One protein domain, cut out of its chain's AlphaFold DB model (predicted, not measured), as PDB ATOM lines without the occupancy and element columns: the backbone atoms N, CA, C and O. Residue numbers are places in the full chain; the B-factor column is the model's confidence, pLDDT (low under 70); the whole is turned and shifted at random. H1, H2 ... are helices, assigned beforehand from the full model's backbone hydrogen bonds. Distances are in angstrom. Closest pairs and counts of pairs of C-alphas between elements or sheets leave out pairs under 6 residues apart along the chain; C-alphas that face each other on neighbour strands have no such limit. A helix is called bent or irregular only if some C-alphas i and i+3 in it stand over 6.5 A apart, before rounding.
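AT A GLANCE: This is residues 2 to 161 of the 162 residues of an uncharacterized protein of Alistipes sp. CAG:268 (UniProt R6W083). A long helix, H3, makes the core of an elongated all-helix body, with H1 and H2 along one side of it and H4, H5 and the bent helix H6 on the other. H5 crosses H3, and H7 lies beyond H4, away from H3. The printed part has 160 residues with seven named helices, H1 to H7 in chain order, and no named strand. The whole is compact, with a radius of gyration of the C-alphas of 17.3 A, and spans 58 by 33 by 29 A.

HOW THE PARTS SIT: H1, residues 2 to 19, touches the hub H3, residues 55 to 82, at a shallow tilt of 24 degrees, the same way; the closest C-alphas, of Leu 19 and Thr 76, are 6.8 A apart. H2, residues 31 to 49, is apart from H1 and forms a helical hairpin with H3; the closest C-alphas, of Ala 48 and Tyr 55, are 5.3 A apart. H4, residues 89 to 105, forms a second hairpin with H3 at a steep tilt of 40 degrees; the closest C-alphas, of Ile 74 and Leu 99, are 4.9 A apart. H4 is irregular, with C-alphas 99 and 102 7.2 A apart, and has a kink of 29 degrees near residue 99. H5, residues 108 to 113, touches H3 about perpendicular, at 88 degrees; the closest C-alphas, of Ala 63 and Cys 110, are 5.8 A apart. H6, residues 116 to 140, was assigned as one helix by its hydrogen bonds but is bent, with C-alphas 127 and 130 7.0 A apart. Its arms H6a, residues 116 to 127, and H6b, residues 130 to 140, stand at a steep tilt of 49 degrees. H6a touches H3, with the closest C-alphas, of Ile 71 and Leu 122, 6.6 A apart. H6b touches H3, Ile 78 to Ala 132 at 6.1 A between C-alphas, and H4, Ala 92 to Leu 136 at 5.5 A, the closest pairs. H7, residues 147 to 159, is irregular, with C-alphas 148 and 151 7.4 A apart; it only just touches H4, with 3 pairs of C-alphas within 8 A, the closest those of Gln 93 and Ala 157 at 6.8 A. Every O i to N i+4 pair is within hydrogen-bond range in H1, H2, H3, H5, H6a and H6b, against 11 of 13 in H4 and 7 of 9 in H7.

IN THESE COORDINATES: H1 begins at C-alpha 2, (-23.891, 56.848, 31.399), and is 25.9 A long; H2 is 26.8 A, H3 40.7 A and H4 24.1 A. H7, 19.5 A long, ends at C-alpha 159, (-3.476, 19.219, 38.869).

THE WHOLE: The C-alphas farthest apart, of Asn 51 and Gly 143, are 58.4 A apart. The printed part has no cut, and the link from H1 to H2, 11 residues, is long. Mean pLDDT of the printed part is 86.8; residues 2, 4 and 142 to 161 are under 70.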
ATOM      1  N   ALA A   2     -25.145  56.091  31.579       61.88
ATOM      2  CA  ALA A   2     -23.891  56.848  31.399       61.88
ATOM      3  C   ALA A   2     -22.830  56.586  32.491       61.88
ATOM      4  O   ALA A   2     -21.672  56.365  32.166       61.88
ATOM      5  N   ASP A   3     -23.242  56.521  33.761       72.69
ATOM      6  CA  ASP A   3     -22.332  56.256  34.887       72.69
ATOM      7  C   ASP A   3     -21.696  54.853  34.829       72.69
ATOM      8  O   ASP A   3     -20.487  54.698  34.983       72.69
ATOM      9  N   LEU A   4     -22.494  53.833  34.481       69.69
ATOM     10  CA  LEU A   4     -21.994  52.471  34.303       69.69
ATOM     11  C   LEU A   4     -20.995  52.417  33.147       69.69
ATOM     12  O   LEU A   4     -19.896  51.929  33.354       69.69
ATOM     13  N   THR A   5     -21.326  52.964  31.973       73.00
ATOM     14  CA  THR A   5     -20.424  52.979  30.807       73.00
ATOM     15  C   THR A   5     -19.083  53.643  31.125       73.00
ATOM     16  O   THR A   5     -18.042  53.055  30.847       73.00
ATOM     17  N   THR A   6     -19.087  54.807  31.784       82.75
ATOM     18  CA  THR A   6     -17.849  55.477  32.217       82.75
ATOM     19  C   THR A   6     -17.049  54.636  33.212       82.75
ATOM     20  O   THR A   6     -15.818  54.636  33.169       82.75
ATOM     21  N   PHE A   7     -17.718  53.912  34.110       79.69
ATOM     22  CA  PHE A   7     -17.049  52.968  35.000       79.69
ATOM     23  C   PHE A   7     -16.378  51.828  34.219       79.69
ATOM     24  O   PHE A   7     -15.198  51.575  34.453       79.69
ATOM     25  N   ILE A   8     -17.075  51.206  33.255       78.81
ATOM     26  CA  ILE A   8     -16.509  50.144  32.396       78.81
ATOM     27  C   ILE A   8     -15.251  50.639  31.682       78.81
ATOM     28  O   ILE A   8     -14.230  49.962  31.688       78.81
ATOM     29  N   GLU A   9     -15.308  51.826  31.081       84.88
ATOM     30  CA  GLU A   9     -14.186  52.388  30.322       84.88
ATOM     31  C   GLU A   9     -12.955  52.637  31.202       84.88
ATOM     32  O   GLU A   9     -11.827  52.332  30.808       84.88
ATOM     33  N   LYS A  10     -13.161  53.180  32.407       88.62
ATOM     34  CA  LYS A  10     -12.074  53.415  33.368       88.62
ATOM     35  C   LYS A  10     -11.483  52.107  33.874       88.62
ATOM     36  O   LYS A  10     -10.265  51.988  33.974       88.62
ATOM     37  N   GLU A  11     -12.338  51.148  34.195       87.19
ATOM     38  CA  GLU A  11     -11.929  49.837  34.682       87.19
ATOM     39  C   GLU A  11     -11.119  49.073  33.621       87.19
ATOM     40  O   GLU A  11     -10.034  48.581  33.935       87.19
ATOM     41  N   ASP A  12     -11.558  49.091  32.358       89.69
ATOM     42  CA  ASP A  12     -10.811  48.535  31.223       89.69
ATOM     43  C   ASP A  12      -9.444  49.210  31.054       89.69
ATOM     44  O   ASP A  12      -8.433  48.540  30.847       89.69
ATOM     45  N   ALA A  13      -9.381  50.541  31.164       92.06
ATOM     46  CA  ALA A  13      -8.123  51.275  31.043       92.06
ATOM     47  C   ALA A  13      -7.114  50.889  32.138       92.06
ATOM     48  O   ALA A  13      -5.939  50.667  31.837       92.06
ATOM     49  N   VAL A  14      -7.566  50.771  33.391       91.50
ATOM     50  CA  VAL A  14      -6.719  50.337  34.514       91.50
ATOM     51  C   VAL A  14      -6.261  48.893  34.317       91.50
ATOM     52  O   VAL A  14      -5.084  48.591  34.517       91.50
ATOM     53  N   TYR A  15      -7.150  48.007  33.866       93.12
ATOM     54  CA  TYR A  15      -6.800  46.610  33.625       93.12
ATOM     55  C   TYR A  15      -5.765  46.451  32.503       93.12
ATOM     56  O   TYR A  15      -4.795  45.709  32.651       93.12
ATOM     57  N   ARG A  16      -5.893  47.214  31.410       94.75
ATOM     58  CA  ARG A  16      -4.878  47.246  30.345       94.75
ATOM     59  C   ARG A  16      -3.528  47.767  30.836       94.75
ATOM     60  O   ARG A  16      -2.491  47.256  30.416       94.75
ATOM     61  N   ALA A  17      -3.522  48.755  31.732       94.31
ATOM     62  CA  ALA A  17      -2.287  49.238  32.346       94.31
ATOM     63  C   ALA A  17      -1.618  48.146  33.199       94.31
ATOM     64  O   ALA A  17      -0.410  47.947  33.080       94.31
ATOM     65  N   PHE A  18      -2.398  47.389  33.978       93.81
ATOM     66  CA  PHE A  18      -1.913  46.206  34.694       93.81
ATOM     67  C   PHE A  18      -1.301  45.175  33.732       93.81
ATOM     68  O   PHE A  18      -0.140  44.808  33.895       93.81
ATOM     69  N   LEU A  19      -2.020  44.786  32.672       94.69
ATOM     70  CA  LEU A  19      -1.526  43.803  31.700       94.69
ATOM     71  C   LEU A  19      -0.239  44.239  30.992       94.69
ATOM     72  O   LEU A  19       0.614  43.406  30.708       94.69
ATOM     73  N   SER A  20      -0.035  45.540  30.760       94.69
ATOM     74  CA  SER A  20       1.205  46.035  30.140       94.69
ATOM     75  C   SER A  20       2.479  45.732  30.947       94.69
ATOM     76  O   SER A  20       3.587  45.808  30.412       94.69
ATOM     77  N   ARG A  21       2.317  45.388  32.230       94.19
ATOM     78  CA  ARG A  21       3.372  45.047  33.190       94.19
ATOM     79  C   ARG A  21       3.338  43.570  33.594       94.19
ATOM     80  O   ARG A  21       4.069  43.193  34.501       94.19
ATOM     81  N   LEU A  22       2.534  42.734  32.927       93.38
ATOM     82  CA  LEU A  22       2.325  41.329  33.292       93.38
ATOM     83  C   LEU A  22       3.631  40.530  33.519       93.38
ATOM     84  O   LEU A  22       3.724  39.862  34.550       93.38
ATOM     85  N   PRO A  23       4.679  40.647  32.672       93.69
ATOM     86  CA  PRO A  23       5.943  39.929  32.880       93.69
ATOM     87  C   PRO A  23       6.738  40.357  34.116       93.69
ATOM     88  O   PRO A  23       7.676  39.660  34.504       93.69
ATOM     89  N   ASP A  24       6.422  41.517  34.693       93.44
ATOM     90  CA  ASP A  24       7.151  42.090  35.821       93.44
ATOM     91  C   ASP A  24       6.585  41.634  37.176       93.44
ATOM     92  O   ASP A  24       7.179  41.942  38.203       93.44
ATOM     93  N   PHE A  25       5.469  40.896  37.194       89.56
ATOM     94  CA  PHE A  25       4.804  40.445  38.421       89.56
ATOM     95  C   PHE A  25       5.188  39.022  38.870       89.56
ATOM     96  O   PHE A  25       4.492  38.434  39.697       89.56
ATOM     97  N   ASP A  26       6.270  38.439  38.344       86.62
ATOM     98  CA  ASP A  26       6.719  37.118  38.810       86.62
ATOM     99  C   ASP A  26       7.104  37.154  40.290       86.62
ATOM    100  O   ASP A  26       7.943  37.958  40.693       86.62
ATOM    101  N   GLY A  27       6.504  36.279  41.094       83.25
ATOM    102  CA  GLY A  27       6.736  36.236  42.539       83.25
ATOM    103  C   GLY A  27       6.202  37.444  43.323       83.25
ATOM    104  O   GLY A  27       6.385  37.486  44.540       83.25
ATOM    105  N   GLU A  28       5.531  38.397  42.671       90.44
ATOM    106  CA  GLU A  28       4.886  39.525  43.341       90.44
ATOM    107  C   GLU A  28       3.553  39.099  43.963       90.44
ATOM    108  O   GLU A  28       2.798  38.293  43.410       90.44
ATOM    109  N   ASN A  29       3.226  39.670  45.124       89.00
ATOM    110  CA  ASN A  29       1.934  39.419  45.746       89.00
ATOM    111  C   ASN A  29       0.843  40.265  45.072       89.00
ATOM    112  O   ASN A  29       0.802  41.483  45.229       89.00
ATOM    113  N   LEU A  30      -0.077  39.602  44.372       90.00
ATOM    114  CA  LEU A  30      -1.216  40.237  43.704       90.00
ATOM    115  C   LEU A  30      -2.528  40.129  44.505       90.00
ATOM    116  O   LEU A  30      -3.597  40.403  43.958       90.00
ATOM    117  N   SER A  31      -2.474  39.754  45.793       91.69
ATOM    118  CA  SER A  31      -3.662  39.574  46.646       91.69
ATOM    119  C   SER A  31      -4.567  40.798  46.680       91.69
ATOM    120  O   SER A  31      -5.786  40.657  46.641       91.69
ATOM    121  N   ASP A  32      -3.979  41.993  46.706       90.50
ATOM    122  CA  ASP A  32      -4.733  43.244  46.777       90.50
ATOM    123  C   ASP A  32      -5.538  43.471  45.490       90.50
ATOM    124  O   ASP A  32      -6.711  43.832  45.545       90.50
ATOM    125  N   ILE A  33      -4.951  43.158  44.328       88.56
ATOM    126  CA  ILE A  33      -5.623  43.252  43.023       88.56
ATOM    127  C   ILE A  33      -6.758  42.230  42.925       88.56
ATOM    128  O   ILE A  33      -7.840  42.546  42.413       88.56
ATOM    129  N   THR A  34      -6.527  41.011  43.415       90.12
ATOM    130  CA  THR A  34      -7.552  39.963  43.482       90.12
ATOM    131  C   THR A  34      -8.710  40.409  44.367       90.12
ATOM    132  O   THR A  34      -9.852  40.422  43.909       90.12
ATOM    133  N   HIS A  35      -8.426  40.882  45.582       92.12
ATOM    134  CA  HIS A  35      -9.449  41.332  46.522       92.12
ATOM    135  C   HIS A  35     -10.228  42.549  46.004       92.12
ATOM    136  O   HIS A  35     -11.454  42.609  46.111       92.12
ATOM    137  N   ASP A  36      -9.548  43.503  45.370       89.75
ATOM    138  CA  ASP A  36     -10.200  44.655  44.747       89.75
ATOM    139  C   ASP A  36     -11.080  44.248  43.564       89.75
ATOM    140  O   ASP A  36     -12.175  44.792  43.383       89.75
ATOM    141  N   THR A  37     -10.650  43.249  42.792       89.56
ATOM    142  CA  THR A  37     -11.455  42.664  41.718       89.56
ATOM    143  C   THR A  37     -12.705  41.972  42.269       89.56
ATOM    144  O   THR A  37     -13.800  42.205  41.756       89.56
ATOM    145  N   GLU A  38     -12.577  41.172  43.328       91.62
ATOM    146  CA  GLU A  38     -13.707  40.524  44.010       91.62
ATOM    147  C   GLU A  38     -14.693  41.556  44.561       91.62
ATOM    148  O   GLU A  38     -15.902  41.459  44.336       91.62
ATOM    149  N   ARG A  39     -14.174  42.594  45.224       90.56
ATOM    150  CA  ARG A  39     -14.971  43.694  45.767       90.56
ATOM    151  C   ARG A  39     -15.730  44.427  44.668       90.56
ATOM    152  O   ARG A  39     -16.914  44.704  44.841       90.56
ATOM    153  N   CYS A  40     -15.087  44.705  43.534       87.12
ATOM    154  CA  CYS A  40     -15.748  45.283  42.365       87.12
ATOM    155  C   CYS A  40     -16.924  44.408  41.899       87.12
ATOM    156  O   CYS A  40     -18.032  44.914  41.718       87.12
ATOM    157  N   CYS A  41     -16.714  43.095  41.756       90.38
ATOM    158  CA  CYS A  41     -17.770  42.153  41.374       90.38
ATOM    159  C   CYS A  41     -18.932  42.145  42.380       90.38
ATOM    160  O   CYS A  41     -20.095  42.225  41.983       90.38
ATOM    161  N   ALA A  42     -18.630  42.116  43.680       91.88
ATOM    162  CA  ALA A  42     -19.638  42.138  44.736       91.88
ATOM    163  C   ALA A  42     -20.468  43.433  44.719       91.88
ATOM    164  O   ALA A  42     -21.691  43.388  44.836       91.88
ATOM    165  N   GLN A  43     -19.833  44.591  44.510       90.25
ATOM    166  CA  GLN A  43     -20.533  45.880  44.462       90.25
ATOM    167  C   GLN A  43     -21.544  45.973  43.314       90.25
ATOM    168  O   GLN A  43     -22.583  46.611  43.478       90.25
ATOM    169  N   ILE A  44     -21.288  45.313  42.182       90.06
ATOM    170  CA  ILE A  44     -22.228  45.267  41.053       90.06
ATOM    171  C   ILE A  44     -23.502  44.504  41.439       90.06
ATOM    172  O   ILE A  44     -24.606  44.960  41.139       90.06
ATOM    173  N   PHE A  45     -23.375  43.380  42.148       90.88
ATOM    174  CA  PHE A  45     -24.538  42.647  42.654       90.88
ATOM    175  C   PHE A  45     -25.272  43.412  43.758       90.88
ATOM    176  O   PHE A  45     -26.498  43.480  43.726       90.88
ATOM    177  N   LEU A  46     -24.549  44.077  44.665       92.06
ATOM    178  CA  LEU A  46     -25.162  44.946  45.676       92.06
ATOM    179  C   LEU A  46     -25.925  46.123  45.044       92.06
ATOM    180  O   LEU A  46     -26.976  46.519  45.540       92.06
ATOM    181  N   ALA A  47     -25.434  46.684  43.936       90.25
ATOM    182  CA  ALA A  47     -26.160  47.704  43.179       90.25
ATOM    183  C   ALA A  47     -27.457  47.146  42.564       90.25
ATOM    184  O   ALA A  47     -28.466  47.848  42.509       90.25
ATOM    185  N   ALA A  48     -27.461  45.874  42.149       92.50
ATOM    186  CA  ALA A  48     -28.680  45.205  41.705       92.50
ATOM    187  C   ALA A  48     -29.674  44.979  42.859       92.50
ATOM    188  O   ALA A  48     -30.861  45.245  42.693       92.50
ATOM    189  N   GLU A  49     -29.198  44.574  44.042       93.69
ATOM    190  CA  GLU A  49     -30.024  44.421  45.253       93.69
ATOM    191  C   GLU A  49     -30.683  45.734  45.690       93.69
ATOM    192  O   GLU A  49     -31.843  45.753  46.105       93.69
ATOM    193  N   ARG A  50     -29.963  46.852  45.552       94.56
ATOM    194  CA  ARG A  50     -30.486  48.197  45.835       94.56
ATOM    195  C   ARG A  50     -31.436  48.731  44.760       94.56
ATOM    196  O   ARG A  50     -32.037  49.779  44.968       94.56
ATOM    197  N   ASN A  51     -31.632  48.003  43.658       92.38
ATOM    198  CA  ASN A  51     -32.389  48.426  42.474       92.38
ATOM    199  C   ASN A  51     -31.777  49.628  41.725       92.38
ATOM    200  O   ASN A  51     -32.469  50.267  40.931       92.38
ATOM    201  N   ASP A  52     -30.482  49.908  41.917       89.75
ATOM    202  CA  ASP A  52     -29.746  50.916  41.136       89.75
ATOM    203  C   ASP A  52     -29.593  50.453  39.669       89.75
ATOM    204  O   ASP A  52     -29.600  51.248  38.726       89.75
ATOM    205  N   ILE A  53     -29.485  49.132  39.475       90.00
ATOM    206  CA  ILE A  53     -29.501  48.431  38.186       90.00
ATOM    207  C   ILE A  53     -30.354  47.160  38.288       90.00
ATOM    208  O   ILE A  53     -30.654  46.679  39.373       90.00
ATOM    209  N   THR A  54     -30.736  46.572  37.154       93.81
ATOM    210  CA  THR A  54     -31.396  45.258  37.162       93.81
ATOM    211  C   THR A  54     -30.365  44.136  37.304       93.81
ATOM    212  O   THR A  54     -29.250  44.248  36.789       93.81
ATOM    213  N   TYR A  55     -30.756  43.002  37.895       93.88
ATOM    214  CA  TYR A  55     -29.922  41.789  37.913       93.88
ATOM    215  C   TYR A  55     -29.489  41.342  36.512       93.88
ATOM    216  O   TYR A  55     -28.351  40.929  36.310       93.88
ATOM    217  N   ARG A  56     -30.371  41.479  35.514       93.75
ATOM    218  CA  ARG A  56     -30.034  41.194  34.114       93.75
ATOM    219  C   ARG A  56     -28.879  42.073  33.626       93.75
ATOM    220  O   ARG A  56     -27.959  41.562  32.997       93.75
ATOM    221  N   ASN A  57     -28.912  43.372  33.921       90.44
ATOM    222  CA  ASN A  57     -27.849  44.294  33.524       90.44
ATOM    223  C   ASN A  57     -26.542  44.014  34.275       90.44
ATOM    224  O   ASN A  57     -25.483  44.084  33.663       90.44
ATOM    225  N   ALA A  58     -26.613  43.646  35.559       91.38
ATOM    226  CA  ALA A  58     -25.451  43.209  36.333       91.38
ATOM    227  C   ALA A  58     -24.773  41.981  35.698       91.38
ATOM    228  O   ALA A  58     -23.566  41.998  35.463       91.38
ATOM    229  N   MET A  59     -25.558  40.957  35.339       93.25
ATOM    230  CA  MET A  59     -25.056  39.746  34.676       93.25
ATOM    231  C   MET A  59     -24.444  40.039  33.305       93.25
ATOM    232  O   MET A  59     -23.351  39.562  33.012       93.25
ATOM    233  N   ILE A  60     -25.118  40.847  32.477       92.06
ATOM    234  CA  ILE A  60     -24.593  41.261  31.167       92.06
ATOM    235  C   ILE A  60     -23.268  42.006  31.341       92.06
ATOM    236  O   ILE A  60     -22.305  41.696  30.646       92.06
ATOM    237  N   TYR A  61     -23.197  42.950  32.284       89.94
ATOM    238  CA  TYR A  61     -21.978  43.711  32.523       89.94
ATOM    239  C   TYR A  61     -20.814  42.811  32.955       89.94
ATOM    240  O   TYR A  61     -19.740  42.873  32.357       89.94
ATOM    241  N   LEU A  62     -21.025  41.949  33.951       92.19
ATOM    242  CA  LEU A  62     -19.986  41.046  34.448       92.19
ATOM    243  C   LEU A  62     -19.500  40.072  33.372       92.19
ATOM    244  O   LEU A  62     -18.296  39.836  33.280       92.19
ATOM    245  N   ALA A  63     -20.403  39.555  32.538       93.25
ATOM    246  CA  ALA A  63     -20.033  38.698  31.418       93.25
ATOM    247  C   ALA A  63     -19.222  39.463  30.364       93.25
ATOM    248  O   ALA A  63     -18.117  39.044  30.038       93.25
ATOM    249  N   MET A  64     -19.687  40.631  29.903       91.44
ATOM    250  CA  MET A  64     -18.936  41.460  28.946       91.44
ATOM    251  C   MET A  64     -17.547  41.835  29.475       91.44
ATOM    252  O   MET A  64     -16.553  41.727  28.760       91.44
ATOM    253  N   ARG A  65     -17.464  42.231  30.749       91.44
ATOM    254  CA  ARG A  65     -16.200  42.530  31.425       91.44
ATOM    255  C   ARG A  65     -15.270  41.316  31.437       91.44
ATOM    256  O   ARG A  65     -14.093  41.444  31.112       91.44
ATOM    257  N   THR A  66     -15.788  40.148  31.811       92.56
ATOM    258  CA  THR A  66     -15.004  38.907  31.879       92.56
ATOM    259  C   THR A  66     -14.498  38.515  30.496       92.56
ATOM    260  O   THR A  66     -13.303  38.294  30.332       92.56
ATOM    261  N   ASN A  67     -15.367  38.544  29.484       93.94
ATOM    262  CA  ASN A  67     -15.012  38.284  28.092       93.94
ATOM    263  C   ASN A  67     -13.855  39.161  27.621       93.94
ATOM    264  O   ASN A  67     -12.852  38.663  27.109       93.94
ATOM    265  N   ARG A  68     -13.979  40.473  27.836       93.00
ATOM    266  CA  ARG A  68     -12.978  41.444  27.405       93.00
ATOM    267  C   ARG A  68     -11.635  41.222  28.094       93.00
ATOM    268  O   ARG A  68     -10.606  41.237  27.423       93.00
ATOM    269  N   ARG A  69     -11.635  40.947  29.403       94.19
ATOM    270  CA  ARG A  69     -10.412  40.613  30.148       94.19
ATOM    271  C   ARG A  69      -9.772  39.318  29.644       94.19
ATOM    272  O   ARG A  69      -8.566  39.296  29.446       94.19
ATOM    273  N   LEU A  70     -10.554  38.269  29.385       95.12
ATOM    274  CA  LEU A  70     -10.043  36.997  28.860       95.12
ATOM    275  C   LEU A  70      -9.377  37.168  27.486       95.12
ATOM    276  O   LEU A  70      -8.276  36.663  27.284       95.12
ATOM    277  N   ILE A  71      -9.993  37.933  26.578       95.50
ATOM    278  CA  ILE A  71      -9.428  38.242  25.252       95.50
ATOM    279  C   ILE A  71      -8.149  39.085  25.372       95.50
ATOM    280  O   ILE A  71      -7.166  38.840  24.672       95.50
ATOM    281  N   GLN A  72      -8.122  40.068  26.276       96.06
ATOM    282  CA  GLN A  72      -6.921  40.869  26.517       96.06
ATOM    283  C   GLN A  72      -5.787  40.038  27.127       96.06
ATOM    284  O   GLN A  72      -4.644  40.191  26.705       96.06
ATOM    285  N   ASN A  73      -6.097  39.128  28.056       96.00
ATOM    286  CA  ASN A  73      -5.119  38.245  28.690       96.00
ATOM    287  C   ASN A  73      -4.389  37.393  27.656       96.00
ATOM    288  O   ASN A  73      -3.166  37.450  27.577       96.00
ATOM    289  N   ILE A  74      -5.132  36.644  26.834       96.12
ATOM    290  CA  ILE A  74      -4.534  35.771  25.819       96.12
ATOM    291  C   ILE A  74      -3.719  36.573  24.796       96.12
ATOM    292  O   ILE A  74      -2.621  36.159  24.431       96.12
ATOM    293  N   ARG A  75      -4.200  37.758  24.394       96.88
ATOM    294  CA  ARG A  75      -3.471  38.649  23.486       96.88
ATOM    295  C   ARG A  75      -2.144  39.102  24.088       96.88
ATOM    296  O   ARG A  75      -1.112  38.963  23.443       96.88
ATOM    297  N   THR A  76      -2.160  39.602  25.323       97.44
ATOM    298  CA  THR A  76      -0.941  40.013  26.031       97.44
ATOM    299  C   THR A  76       0.009  38.836  26.229       97.44
ATOM    300  O   THR A  76       1.205  38.993  25.998       97.44
ATOM    301  N   CYS A  77      -0.500  37.649  26.574       96.44
ATOM    302  CA  CYS A  77       0.321  36.445  26.685       96.44
ATOM    303  C   CYS A  77       1.030  36.117  25.370       96.44
ATOM    304  O   CYS A  77       2.244  35.935  25.376       96.44
ATOM    305  N   ILE A  78       0.305  36.080  24.248       96.75
ATOM    306  CA  ILE A  78       0.891  35.824  22.924       96.75
ATOM    307  C   ILE A  78       1.941  36.886  22.583       96.75
ATOM    308  O   ILE A  78       3.051  36.535  22.179       96.75
ATOM    309  N   ASP A  79       1.635  38.168  22.794       97.31
ATOM    310  CA  ASP A  79       2.574  39.261  22.530       97.31
ATOM    311  C   ASP A  79       3.853  39.120  23.370       97.31
ATOM    312  O   ASP A  79       4.965  39.251  22.858       97.31
ATOM    313  N   ASP A  80       3.732  38.826  24.659       97.56
ATOM    314  CA  ASP A  80       4.869  38.668  25.561       97.56
ATOM    315  C   ASP A  80       5.723  37.434  25.231       97.56
ATOM    316  O   ASP A  80       6.953  37.508  25.313       97.56
ATOM    317  N   ILE A  81       5.101  36.328  24.808       96.38
ATOM    318  CA  ILE A  81       5.793  35.121  24.330       96.38
ATOM    319  C   ILE A  81       6.585  35.442  23.060       96.38
ATOM    320  O   ILE A  81       7.795  35.211  23.012       96.38
ATOM    321  N   CYS A  82       5.939  36.059  22.065       95.31
ATOM    322  CA  CYS A  82       6.575  36.481  20.815       95.31
ATOM    323  C   CYS A  82       7.760  37.428  21.060       95.31
ATOM    324  O   CYS A  82       8.787  37.342  20.385       95.31
ATOM    325  N   ASN A  83       7.647  38.303  22.061       96.12
ATOM    326  CA  ASN A  83       8.691  39.252  22.443       96.12
ATOM    327  C   ASN A  83       9.707  38.695  23.459       96.12
ATOM    328  O   ASN A  83      10.541  39.457  23.953       96.12
ATOM    329  N   LYS A  84       9.671  37.391  23.772       95.25
ATOM    330  CA  LYS A  84      10.587  36.715  24.713       95.25
ATOM    331  C   LYS A  84      10.642  37.368  26.101       95.25
ATOM    332  O   LYS A  84      11.704  37.467  26.715       95.25
ATOM    333  N   LYS A  85       9.498  37.851  26.589       96.31
ATOM    334  CA  LYS A  85       9.382  38.500  27.902       96.31
ATOM    335  C   LYS A  85       9.095  37.527  29.046       96.31
ATOM    336  O   LYS A  85       9.301  37.906  30.195       96.31
ATOM    337  N   VAL A  86       8.657  36.306  28.741       94.88
ATOM    338  CA  VAL A  86       8.483  35.221  29.721       94.88
ATOM    339  C   VAL A  86       9.862  34.668  30.090       94.88
ATOM    340  O   VAL A  86      10.626  34.292  29.202       94.88
ATOM    341  N   LYS A  87      10.206  34.665  31.383       92.56
ATOM    342  CA  LYS A  87      11.582  34.411  31.853       92.56
ATOM    343  C   LYS A  87      11.734  33.147  32.684       92.56
ATOM    344  O   LYS A  87      12.842  32.620  32.761       92.56
ATOM    345  N   THR A  88      10.668  32.686  33.335       90.25
ATOM    346  CA  THR A  88      10.742  31.577  34.293       90.25
ATOM    347  C   THR A  88       9.761  30.454  33.946       90.25
ATOM    348  O   THR A  88       8.713  30.711  33.349       90.25
ATOM    349  N   PRO A  89      10.056  29.198  34.335       87.56
ATOM    350  CA  PRO A  89       9.103  28.096  34.205       87.56
ATOM    351  C   PRO A  89       7.766  28.372  34.909       87.56
ATOM    352  O   PRO A  89       6.710  28.077  34.360       87.56
ATOM    353  N   ALA A  90       7.791  29.010  36.084       86.44
ATOM    354  CA  ALA A  90       6.577  29.398  36.802       86.44
ATOM    355  C   ALA A  90       5.720  30.386  35.989       86.44
ATOM    356  O   ALA A  90       4.511  30.190  35.859       86.44
ATOM    357  N   GLN A  91       6.342  31.390  35.358       90.94
ATOM    358  CA  GLN A  91       5.637  32.277  34.430       90.94
ATOM    359  C   GLN A  91       5.095  31.532  33.210       90.94
ATOM    360  O   GLN A  91       3.956  31.778  32.828       90.94
ATOM    361  N   ALA A  92       5.856  30.607  32.611       91.12
ATOM    362  CA  ALA A  92       5.342  29.781  31.510       91.12
ATOM    363  C   ALA A  92       4.064  29.050  31.908       91.12
ATOM    364  O   ALA A  92       3.086  29.063  31.164       91.12
ATOM    365  N   GLN A  93       4.078  28.439  33.089       87.31
ATOM    366  CA  GLN A  93       2.947  27.695  33.612       87.31
ATOM    367  C   GLN A  93       1.717  28.594  33.799       87.31
ATOM    368  O   GLN A  93       0.611  28.222  33.406       87.31
ATOM    369  N   ALA A  94       1.902  29.798  34.348       89.56
ATOM    370  CA  ALA A  94       0.830  30.781  34.489       89.56
ATOM    371  C   ALA A  94       0.303  31.269  33.126       89.56
ATOM    372  O   ALA A  94      -0.905  31.396  32.929       89.56
ATOM    373  N   TYR A  95       1.190  31.491  32.157       93.81
ATOM    374  CA  TYR A  95       0.811  31.924  30.812       93.81
ATOM    375  C   TYR A  95       0.042  30.833  30.061       93.81
ATOM    376  O   TYR A  95      -0.942  31.148  29.399       93.81
ATOM    377  N   ILE A  96       0.413  29.556  30.214       90.69
ATOM    378  CA  ILE A  96      -0.366  28.416  29.703       90.69
ATOM    379  C   ILE A  96      -1.814  28.492  30.197       90.69
ATOM    380  O   ILE A  96      -2.744  28.380  29.398       90.69
ATOM    381  N   TRP A  97      -2.010  28.755  31.490       88.81
ATOM    382  CA  TRP A  97      -3.343  28.917  32.068       88.81
ATOM    383  C   TRP A  97      -4.127  30.060  31.436       88.81
ATOM    384  O   TRP A  97      -5.281  29.880  31.039       88.81
ATOM    385  N   MET A  98      -3.488  31.216  31.283       93.25
ATOM    386  CA  MET A  98      -4.106  32.393  30.676       93.25
ATOM    387  C   MET A  98      -4.452  32.190  29.193       93.25
ATOM    388  O   MET A  98      -5.481  32.694  28.746       93.25
ATOM    389  N   LEU A  99      -3.648  31.427  28.440       93.38
ATOM    390  CA  LEU A  99      -3.932  31.088  27.040       93.38
ATOM    391  C   LEU A  99      -5.191  30.218  26.899       93.38
ATOM    392  O   LEU A  99      -5.921  30.345  25.922       93.38
ATOM    393  N   LEU A 100      -5.465  29.330  27.857       89.56
ATOM    394  CA  LEU A 100      -6.584  28.378  27.768       89.56
ATOM    395  C   LEU A 100      -7.896  28.940  28.262       89.56
ATOM    396  O   LEU A 100      -8.964  28.482  27.856       89.56
ATOM    397  N   GLN A 101      -7.805  29.889  29.185       90.69
ATOM    398  CA  GLN A 101      -8.938  30.373  29.948       90.69
ATOM    399  C   GLN A 101     -10.132  30.817  29.082       90.69
ATOM    400  O   GLN A 101     -11.261  30.471  29.441       90.69
ATOM    401  N   PRO A 102      -9.951  31.498  27.928       91.94
ATOM    402  CA  PRO A 102     -11.072  31.838  27.054       91.94
ATOM    403  C   PRO A 102     -11.842  30.609  26.552       91.94
ATOM    404  O   PRO A 102     -13.067  30.639  26.482       91.94
ATOM    405  N   TYR A 103     -11.151  29.509  26.251       88.31
ATOM    406  CA  TYR A 103     -11.749  28.309  25.655       88.31
ATOM    407  C   TYR A 103     -12.453  27.410  26.674       88.31
ATOM    408  O   TYR A 103     -13.314  26.618  26.298       88.31
ATOM    409  N   SER A 104     -12.109  27.534  27.958       86.12
ATOM    410  CA  SER A 104     -12.779  26.814  29.046       86.12
ATOM    411  C   SER A 104     -13.891  27.621  29.717       86.12
ATOM    412  O   SER A 104     -14.805  27.028  30.286       86.12
ATOM    413  N   SER A 105     -13.819  28.958  29.669       87.25
ATOM    414  CA  SER A 105     -14.683  29.840  30.470       87.25
ATOM    415  C   SER A 105     -15.776  30.555  29.670       87.25
ATOM    416  O   SER A 105     -16.776  30.965  30.256       87.25
ATOM    417  N   LEU A 106     -15.614  30.735  28.352       89.31
ATOM    418  CA  LEU A 106     -16.617  31.408  27.519       89.31
ATOM    419  C   LEU A 106     -17.743  30.441  27.133       89.31
ATOM    420  O   LEU A 106     -17.668  29.730  26.132       89.31
ATOM    421  N   ASP A 107     -18.812  30.440  27.925       90.25
ATOM    422  CA  ASP A 107     -20.030  29.683  27.637       90.25
ATOM    423  C   ASP A 107     -20.893  30.323  26.525       90.25
ATOM    424  O   ASP A 107     -20.588  31.388  25.983       90.25
ATOM    425  N   GLY A 108     -22.012  29.683  26.170       91.56
ATOM    426  CA  GLY A 108     -22.904  30.183  25.118       91.56
ATOM    427  C   GLY A 108     -23.470  31.585  25.389       91.56
ATOM    428  O   GLY A 108     -23.706  32.340  24.443       91.56
ATOM    429  N   PHE A 109     -23.654  31.963  26.659       93.12
ATOM    430  CA  PHE A 109     -24.101  33.304  27.034       93.12
ATOM    431  C   PHE A 109     -22.990  34.333  26.823       93.12
ATOM    432  O   PHE A 109     -23.212  35.363  26.185       93.12
ATOM    433  N   CYS A 110     -21.780  34.026  27.285       93.38
ATOM    434  CA  CYS A 110     -20.596  34.846  27.087       93.38
ATOM    435  C   CYS A 110     -20.317  35.049  25.597       93.38
ATOM    436  O   CYS A 110     -20.171  36.186  25.150       93.38
ATOM    437  N   LEU A 111     -20.343  33.975  24.805       92.75
ATOM    438  CA  LEU A 111     -20.150  34.043  23.359       92.75
ATOM    439  C   LEU A 111     -21.210  34.911  22.685       92.75
ATOM    440  O   LEU A 111     -20.871  35.651  21.770       92.75
ATOM    441  N   ALA A 112     -22.477  34.873  23.112       95.38
ATOM    442  CA  ALA A 112     -23.535  35.711  22.542       95.38
ATOM    443  C   ALA A 112     -23.299  37.219  22.759       95.38
ATOM    444  O   ALA A 112     -23.736  38.022  21.937       95.38
ATOM    445  N   LEU A 113     -22.590  37.591  23.828       93.88
ATOM    446  CA  LEU A 113     -22.300  38.981  24.189       93.88
ATOM    447  C   LEU A 113     -21.042  39.558  23.528       93.88
ATOM    448  O   LEU A 113     -20.806  40.758  23.650       93.88
ATOM    449  N   LEU A 114     -20.248  38.742  22.827       93.56
ATOM    450  CA  LEU A 114     -19.087  39.232  22.086       93.56
ATOM    451  C   LEU A 114     -19.509  40.087  20.890       93.56
ATOM    452  O   LEU A 114     -20.351  39.677  20.076       93.56
ATOM    453  N   SER A 115     -18.853  41.237  20.744       92.69
ATOM    454  CA  SER A 115     -18.904  42.041  19.525       92.69
ATOM    455  C   SER A 115     -18.291  41.295  18.331       92.69
ATOM    456  O   SER A 115     -17.577  40.305  18.489       92.69
ATOM    457  N   ALA A 116     -18.567  41.765  17.111       94.56
ATOM    458  CA  ALA A 116     -17.973  41.187  15.904       94.56
ATOM    459  C   ALA A 116     -16.434  41.251  15.931       94.56
ATOM    460  O   ALA A 116     -15.782  40.269  15.593       94.56
ATOM    461  N   GLU A 117     -15.876  42.368  16.407       94.12
ATOM    462  CA  GLU A 117     -14.428  42.547  16.553       94.12
ATOM    463  C   GLU A 117     -13.840  41.579  17.588       94.12
ATOM    464  O   GLU A 117     -12.829  40.937  17.329       94.12
ATOM    465  N   GLU A 118     -14.482  41.420  18.749       94.25
ATOM    466  CA  GLU A 118     -14.013  40.487  19.785       94.25
ATOM    467  C   GLU A 118     -14.057  39.027  19.319       94.25
ATOM    468  O   GLU A 118     -13.183  38.244  19.687       94.25
ATOM    469  N   ARG A 119     -15.038  38.656  18.488       94.44
ATOM    470  CA  ARG A 119     -15.103  37.320  17.871       94.44
ATOM    471  C   ARG A 119     -13.956  37.098  16.897       94.44
ATOM    472  O   ARG A 119     -13.268  36.092  17.008       94.44
ATOM    473  N   GLU A 120     -13.720  38.049  15.996       95.69
ATOM    474  CA  GLU A 120     -12.609  37.975  15.041       95.69
ATOM    475  C   GLU A 120     -11.256  37.909  15.763       95.69
ATOM    476  O   GLU A 120     -10.388  37.111  15.406       95.69
ATOM    477  N   GLN A 121     -11.092  38.695  16.832       95.12
ATOM    478  CA  GLN A 121      -9.912  38.622  17.685       95.12
ATOM    479  C   GLN A 121      -9.772  37.241  18.322       95.12
ATOM    480  O   GLN A 121      -8.686  36.669  18.266       95.12
ATOM    481  N   LEU A 122     -10.838  36.688  18.904       94.00
ATOM    482  CA  LEU A 122     -10.801  35.366  19.528       94.00
ATOM    483  C   LEU A 122     -10.425  34.264  18.521       94.00
ATOM    484  O   LEU A 122      -9.609  33.405  18.856       94.00
ATOM    485  N   ASP A 123     -10.952  34.321  17.296       92.88
ATOM    486  CA  ASP A 123     -10.621  33.380  16.217       92.88
ATOM    487  C   ASP A 123      -9.144  33.490  15.801       92.88
ATOM    488  O   ASP A 123      -8.434  32.484  15.691       92.88
ATOM    489  N   MET A 124      -8.642  34.716  15.631       95.62
ATOM    490  CA  MET A 124      -7.226  34.965  15.354       95.62
ATOM    491  C   MET A 124      -6.335  34.426  16.483       95.62
ATOM    492  O   MET A 124      -5.368  33.711  16.217       95.62
ATOM    493  N   LEU A 125      -6.670  34.712  17.741       95.44
ATOM    494  CA  LEU A 125      -5.921  34.249  18.912       95.44
ATOM    495  C   LEU A 125      -5.937  32.716  19.022       95.44
ATOM    496  O   LEU A 125      -4.910  32.107  19.328       95.44
ATOM    497  N   ALA A 126      -7.059  32.070  18.689       91.12
ATOM    498  CA  ALA A 126      -7.159  30.611  18.634       91.12
ATOM    499  C   ALA A 126      -6.198  30.008  17.608       91.12
ATOM    500  O   ALA A 126      -5.560  28.997  17.893       91.12
ATOM    501  N   SER A 127      -6.022  30.657  16.453       92.12
ATOM    502  CA  SER A 127      -5.062  30.200  15.442       92.12
ATOM    503  C   SER A 127      -3.596  30.306  15.897       92.12
ATOM    504  O   SER A 127      -2.767  29.505  15.474       92.12
ATOM    505  N   GLN A 128      -3.278  31.253  16.786       94.12
ATOM    506  CA  GLN A 128      -1.923  31.500  17.306       94.12
ATOM    507  C   GLN A 128      -1.596  30.682  18.562       94.12
ATOM    508  O   GLN A 128      -0.428  30.440  18.875       94.12
ATOM    509  N   THR A 129      -2.629  30.245  19.284       90.88
ATOM    510  CA  THR A 129      -2.508  29.539  20.563       90.88
ATOM    511  C   THR A 129      -1.604  28.300  20.487       90.88
ATOM    512  O   THR A 129      -0.723  28.187  21.338       90.88
ATOM    513  N   PRO A 130      -1.708  27.399  19.483       88.56
ATOM    514  CA  PRO A 130      -0.845  26.217  19.405       88.56
ATOM    515  C   PRO A 130       0.656  26.532  19.354       88.56
ATOM    516  O   PRO A 130       1.462  25.818  19.951       88.56
ATOM    517  N   ASP A 131       1.045  27.605  18.663       90.56
ATOM    518  CA  ASP A 131       2.451  27.994  18.558       90.56
ATOM    519  C   ASP A 131       2.947  28.672  19.834       90.56
ATOM    520  O   ASP A 131       4.037  28.352  20.304       90.56
ATOM    521  N   ALA A 132       2.119  29.509  20.466       93.25
ATOM    522  CA  ALA A 132       2.419  30.058  21.788       93.25
ATOM    523  C   ALA A 132       2.630  28.941  22.830       93.25
ATOM    524  O   ALA A 132       3.602  28.964  23.586       93.25
ATOM    525  N   PHE A 133       1.775  27.915  22.807       88.56
ATOM    526  CA  PHE A 133       1.911  26.715  23.635       88.56
ATOM    527  C   PHE A 133       3.230  25.988  23.419       88.56
ATOM    528  O   PHE A 133       3.893  25.599  24.378       88.56
ATOM    529  N   ARG A 134       3.624  25.819  22.158       86.12
ATOM    530  CA  ARG A 134       4.875  25.160  21.787       86.12
ATOM    531  C   ARG A 134       6.091  25.906  22.325       86.12
ATOM    532  O   ARG A 134       7.012  25.264  22.826       86.12
ATOM    533  N   GLU A 135       6.104  27.234  22.236       90.75
ATOM    534  CA  GLU A 135       7.207  28.035  22.776       90.75
ATOM    535  C   GLU A 135       7.299  27.926  24.303       90.75
ATOM    536  O   GLU A 135       8.389  27.707  24.837       90.75
ATOM    537  N   LEU A 136       6.166  27.992  25.008       90.06
ATOM    538  CA  LEU A 136       6.137  27.808  26.462       90.06
ATOM    539  C   LEU A 136       6.535  26.383  26.873       90.06
ATOM    540  O   LEU A 136       7.313  26.208  27.810       90.06
ATOM    541  N   GLY A 137       6.063  25.364  26.152       83.56
ATOM    542  CA  GLY A 137       6.366  23.962  26.438       83.56
ATOM    543  C   GLY A 137       7.846  23.626  26.308       83.56
ATOM    544  O   GLY A 137       8.392  22.950  27.174       83.56
ATOM    545  N   ARG A 138       8.542  24.195  25.314       83.94
ATOM    546  CA  ARG A 138      10.007  24.071  25.209       83.94
ATOM    547  C   ARG A 138      10.741  24.659  26.413       83.94
ATOM    548  O   ARG A 138      11.824  24.183  26.743       83.94
ATOM    549  N   MET A 139      10.186  25.698  27.038       84.44
ATOM    550  CA  MET A 139      10.773  26.302  28.234       84.44
ATOM    551  C   MET A 139      10.543  25.443  29.485       84.44
ATOM    552  O   MET A 139      11.414  25.403  30.352       84.44
ATOM    553  N   LEU A 140       9.404  24.750  29.573       81.50
ATOM    554  CA  LEU A 140       9.086  23.839  30.680       81.50
ATOM    555  C   LEU A 140       9.837  22.503  30.577       81.50
ATOM    556  O   LEU A 140      10.360  22.019  31.578       81.50
ATOM    557  N   HIS A 141       9.950  21.946  29.369       74.12
ATOM    558  CA  HIS A 141      10.575  20.645  29.107       74.12
ATOM    559  C   HIS A 141      11.659  20.760  28.020       74.12
ATOM    560  O   HIS A 141      11.467  20.324  26.879       74.12
ATOM    561  N   PRO A 142      12.827  21.355  28.332       61.78
ATOM    562  CA  PRO A 142      13.909  21.499  27.366       61.78
ATOM    563  C   PRO A 142      14.466  20.124  26.967       61.78
ATOM    564  O   PRO A 142      15.189  19.485  27.727       61.78
ATOM    565  N   GLY A 143      14.135  19.675  25.753       58.03
ATOM    566  CA  GLY A 143      14.569  18.389  25.193       58.03
ATOM    567  C   GLY A 143      13.428  17.459  24.782       58.03
ATOM    568  O   GLY A 143      13.686  16.495  24.060       58.03
ATOM    569  N   ASP A 144      12.188  17.772  25.167       58.78
ATOM    570  CA  ASP A 144      11.012  17.046  24.704       58.78
ATOM    571  C   ASP A 144      10.358  17.772  23.522       58.78
ATOM    572  O   ASP A 144       9.816  18.870  23.637       58.78
ATOM    573  N   ASN A 145      10.477  17.181  22.334       54.53
ATOM    574  CA  ASN A 145       9.906  17.716  21.096       54.53
ATOM    575  C   ASN A 145       8.483  17.181  20.838       54.53
ATOM    576  O   ASN A 145       7.943  17.392  19.746       54.53
ATOM    577  N   ARG A 146       7.881  16.446  21.785       54.97
ATOM    578  CA  ARG A 146       6.587  15.788  21.579       54.97
ATOM    579  C   ARG A 146       5.421  16.722  21.871       54.97
ATOM    580  O   ARG A 146       4.955  16.894  22.985       54.97
ATOM    581  N   LEU A 147       4.892  17.267  20.784       52.19
ATOM    582  CA  LEU A 147       3.635  18.017  20.731       52.19
ATOM    583  C   LEU A 147       2.402  17.191  21.112       52.19
ATOM    584  O   LEU A 147       1.357  17.762  21.419       52.19
ATOM    585  N   ASP A 148       2.529  15.863  21.099       53.38
ATOM    586  CA  ASP A 148       1.462  14.921  21.445       53.38
ATOM    587  C   ASP A 148       1.118  14.935  22.945       53.38
ATOM    588  O   ASP A 148       0.117  14.350  23.356       53.38
ATOM    589  N   GLU A 149       1.905  15.638  23.763       59.91
ATOM    590  CA  GLU A 149       1.686  15.774  25.201       59.91
ATOM    591  C   GLU A 149       0.940  17.052  25.580       59.91
ATOM    592  O   GLU A 149       0.747  17.285  26.766       59.91
ATOM    593  N   LEU A 150       0.437  17.852  24.625       58.56
ATOM    594  CA  LEU A 150      -0.416  19.005  24.948       58.56
ATOM    595  C   LEU A 150      -1.551  18.614  25.922       58.56
ATOM    596  O   LEU A 150      -1.685  19.279  26.943       58.56
ATOM    597  N   PRO A 151      -2.297  17.505  25.730       61.19
ATOM    598  CA  PRO A 151      -3.267  17.053  26.729       61.19
ATOM    599  C   PRO A 151      -2.640  16.721  28.094       61.19
ATOM    600  O   PRO A 151      -3.258  16.975  29.122       61.19
ATOM    601  N   GLY A 152      -1.419  16.177  28.115       63.50
ATOM    602  CA  GLY A 152      -0.650  15.895  29.331       63.50
ATOM    603  C   GLY A 152      -0.241  17.169  30.069       63.50
ATOM    604  O   GLY A 152      -0.546  17.304  31.247       63.50
ATOM    605  N   MET A 153       0.321  18.147  29.359       65.44
ATOM    606  CA  MET A 153       0.665  19.466  29.891       65.44
ATOM    607  C   MET A 153      -0.566  20.191  30.445       65.44
ATOM    608  O   MET A 153      -0.496  20.794  31.510       65.44
ATOM    609  N   LEU A 154      -1.708  20.113  29.750       64.31
ATOM    610  CA  LEU A 154      -2.979  20.671  30.222       64.31
ATOM    611  C   LEU A 154      -3.461  19.993  31.512       64.31
ATOM    612  O   LEU A 154      -3.957  20.673  32.409       64.31
ATOM    613  N   MET A 155      -3.304  18.670  31.620       63.66
ATOM    614  CA  MET A 155      -3.648  17.923  32.832       63.66
ATOM    615  C   MET A 155      -2.698  18.231  33.995       63.66
ATOM    616  O   MET A 155      -3.177  18.480  35.098       63.66
ATOM    617  N   GLU A 156      -1.383  18.266  33.774       62.03
ATOM    618  CA  GLU A 156      -0.394  18.601  34.810       62.03
ATOM    619  C   GLU A 156      -0.611  20.007  35.352       62.03
ATOM    620  O   GLU A 156      -0.718  20.212  36.560       62.03
ATOM    621  N   ALA A 157      -0.774  20.966  34.446       59.91
ATOM    622  CA  ALA A 157      -1.115  22.330  34.777       59.91
ATOM    623  C   ALA A 157      -2.338  22.389  35.723       59.91
ATOM    624  O   ALA A 157      -2.398  23.237  36.617       59.91
ATOM    625  N   PHE A 158      -3.345  21.531  35.478       60.03
ATOM    626  CA  PHE A 158      -4.655  21.605  36.132       60.03
ATOM    627  C   PHE A 158      -4.560  20.971  37.511       60.03
ATOM    628  O   PHE A 158      -5.071  21.505  38.486       60.03
ATOM    629  N   ILE A 159      -3.813  19.874  37.608       65.06
ATOM    630  CA  ILE A 159      -3.476  19.219  38.869       65.06
ATOM    631  C   ILE A 159      -2.649  20.150  39.763       65.06
ATOM    632  O   ILE A 159      -2.879  20.184  40.964       65.06
ATOM    633  N   HIS A 160      -1.725  20.932  39.201       54.22
ATOM    634  CA  HIS A 160      -0.901  21.875  39.965       54.22
ATOM    635  C   HIS A 160      -1.640  23.132  40.444       54.22
ATOM    636  O   HIS A 160      -1.082  23.891  41.235       54.22
ATOM    637  N   THR A 161      -2.864  23.370  39.968       50.81
ATOM    638  CA  THR A 161      -3.714  24.487  40.410       50.81
ATOM    639  C   THR A 161      -4.858  24.054  41.342       50.81
ATOM    640  O   THR A 161      -5.595  24.922  41.812       50.81
TER     641      THR A 161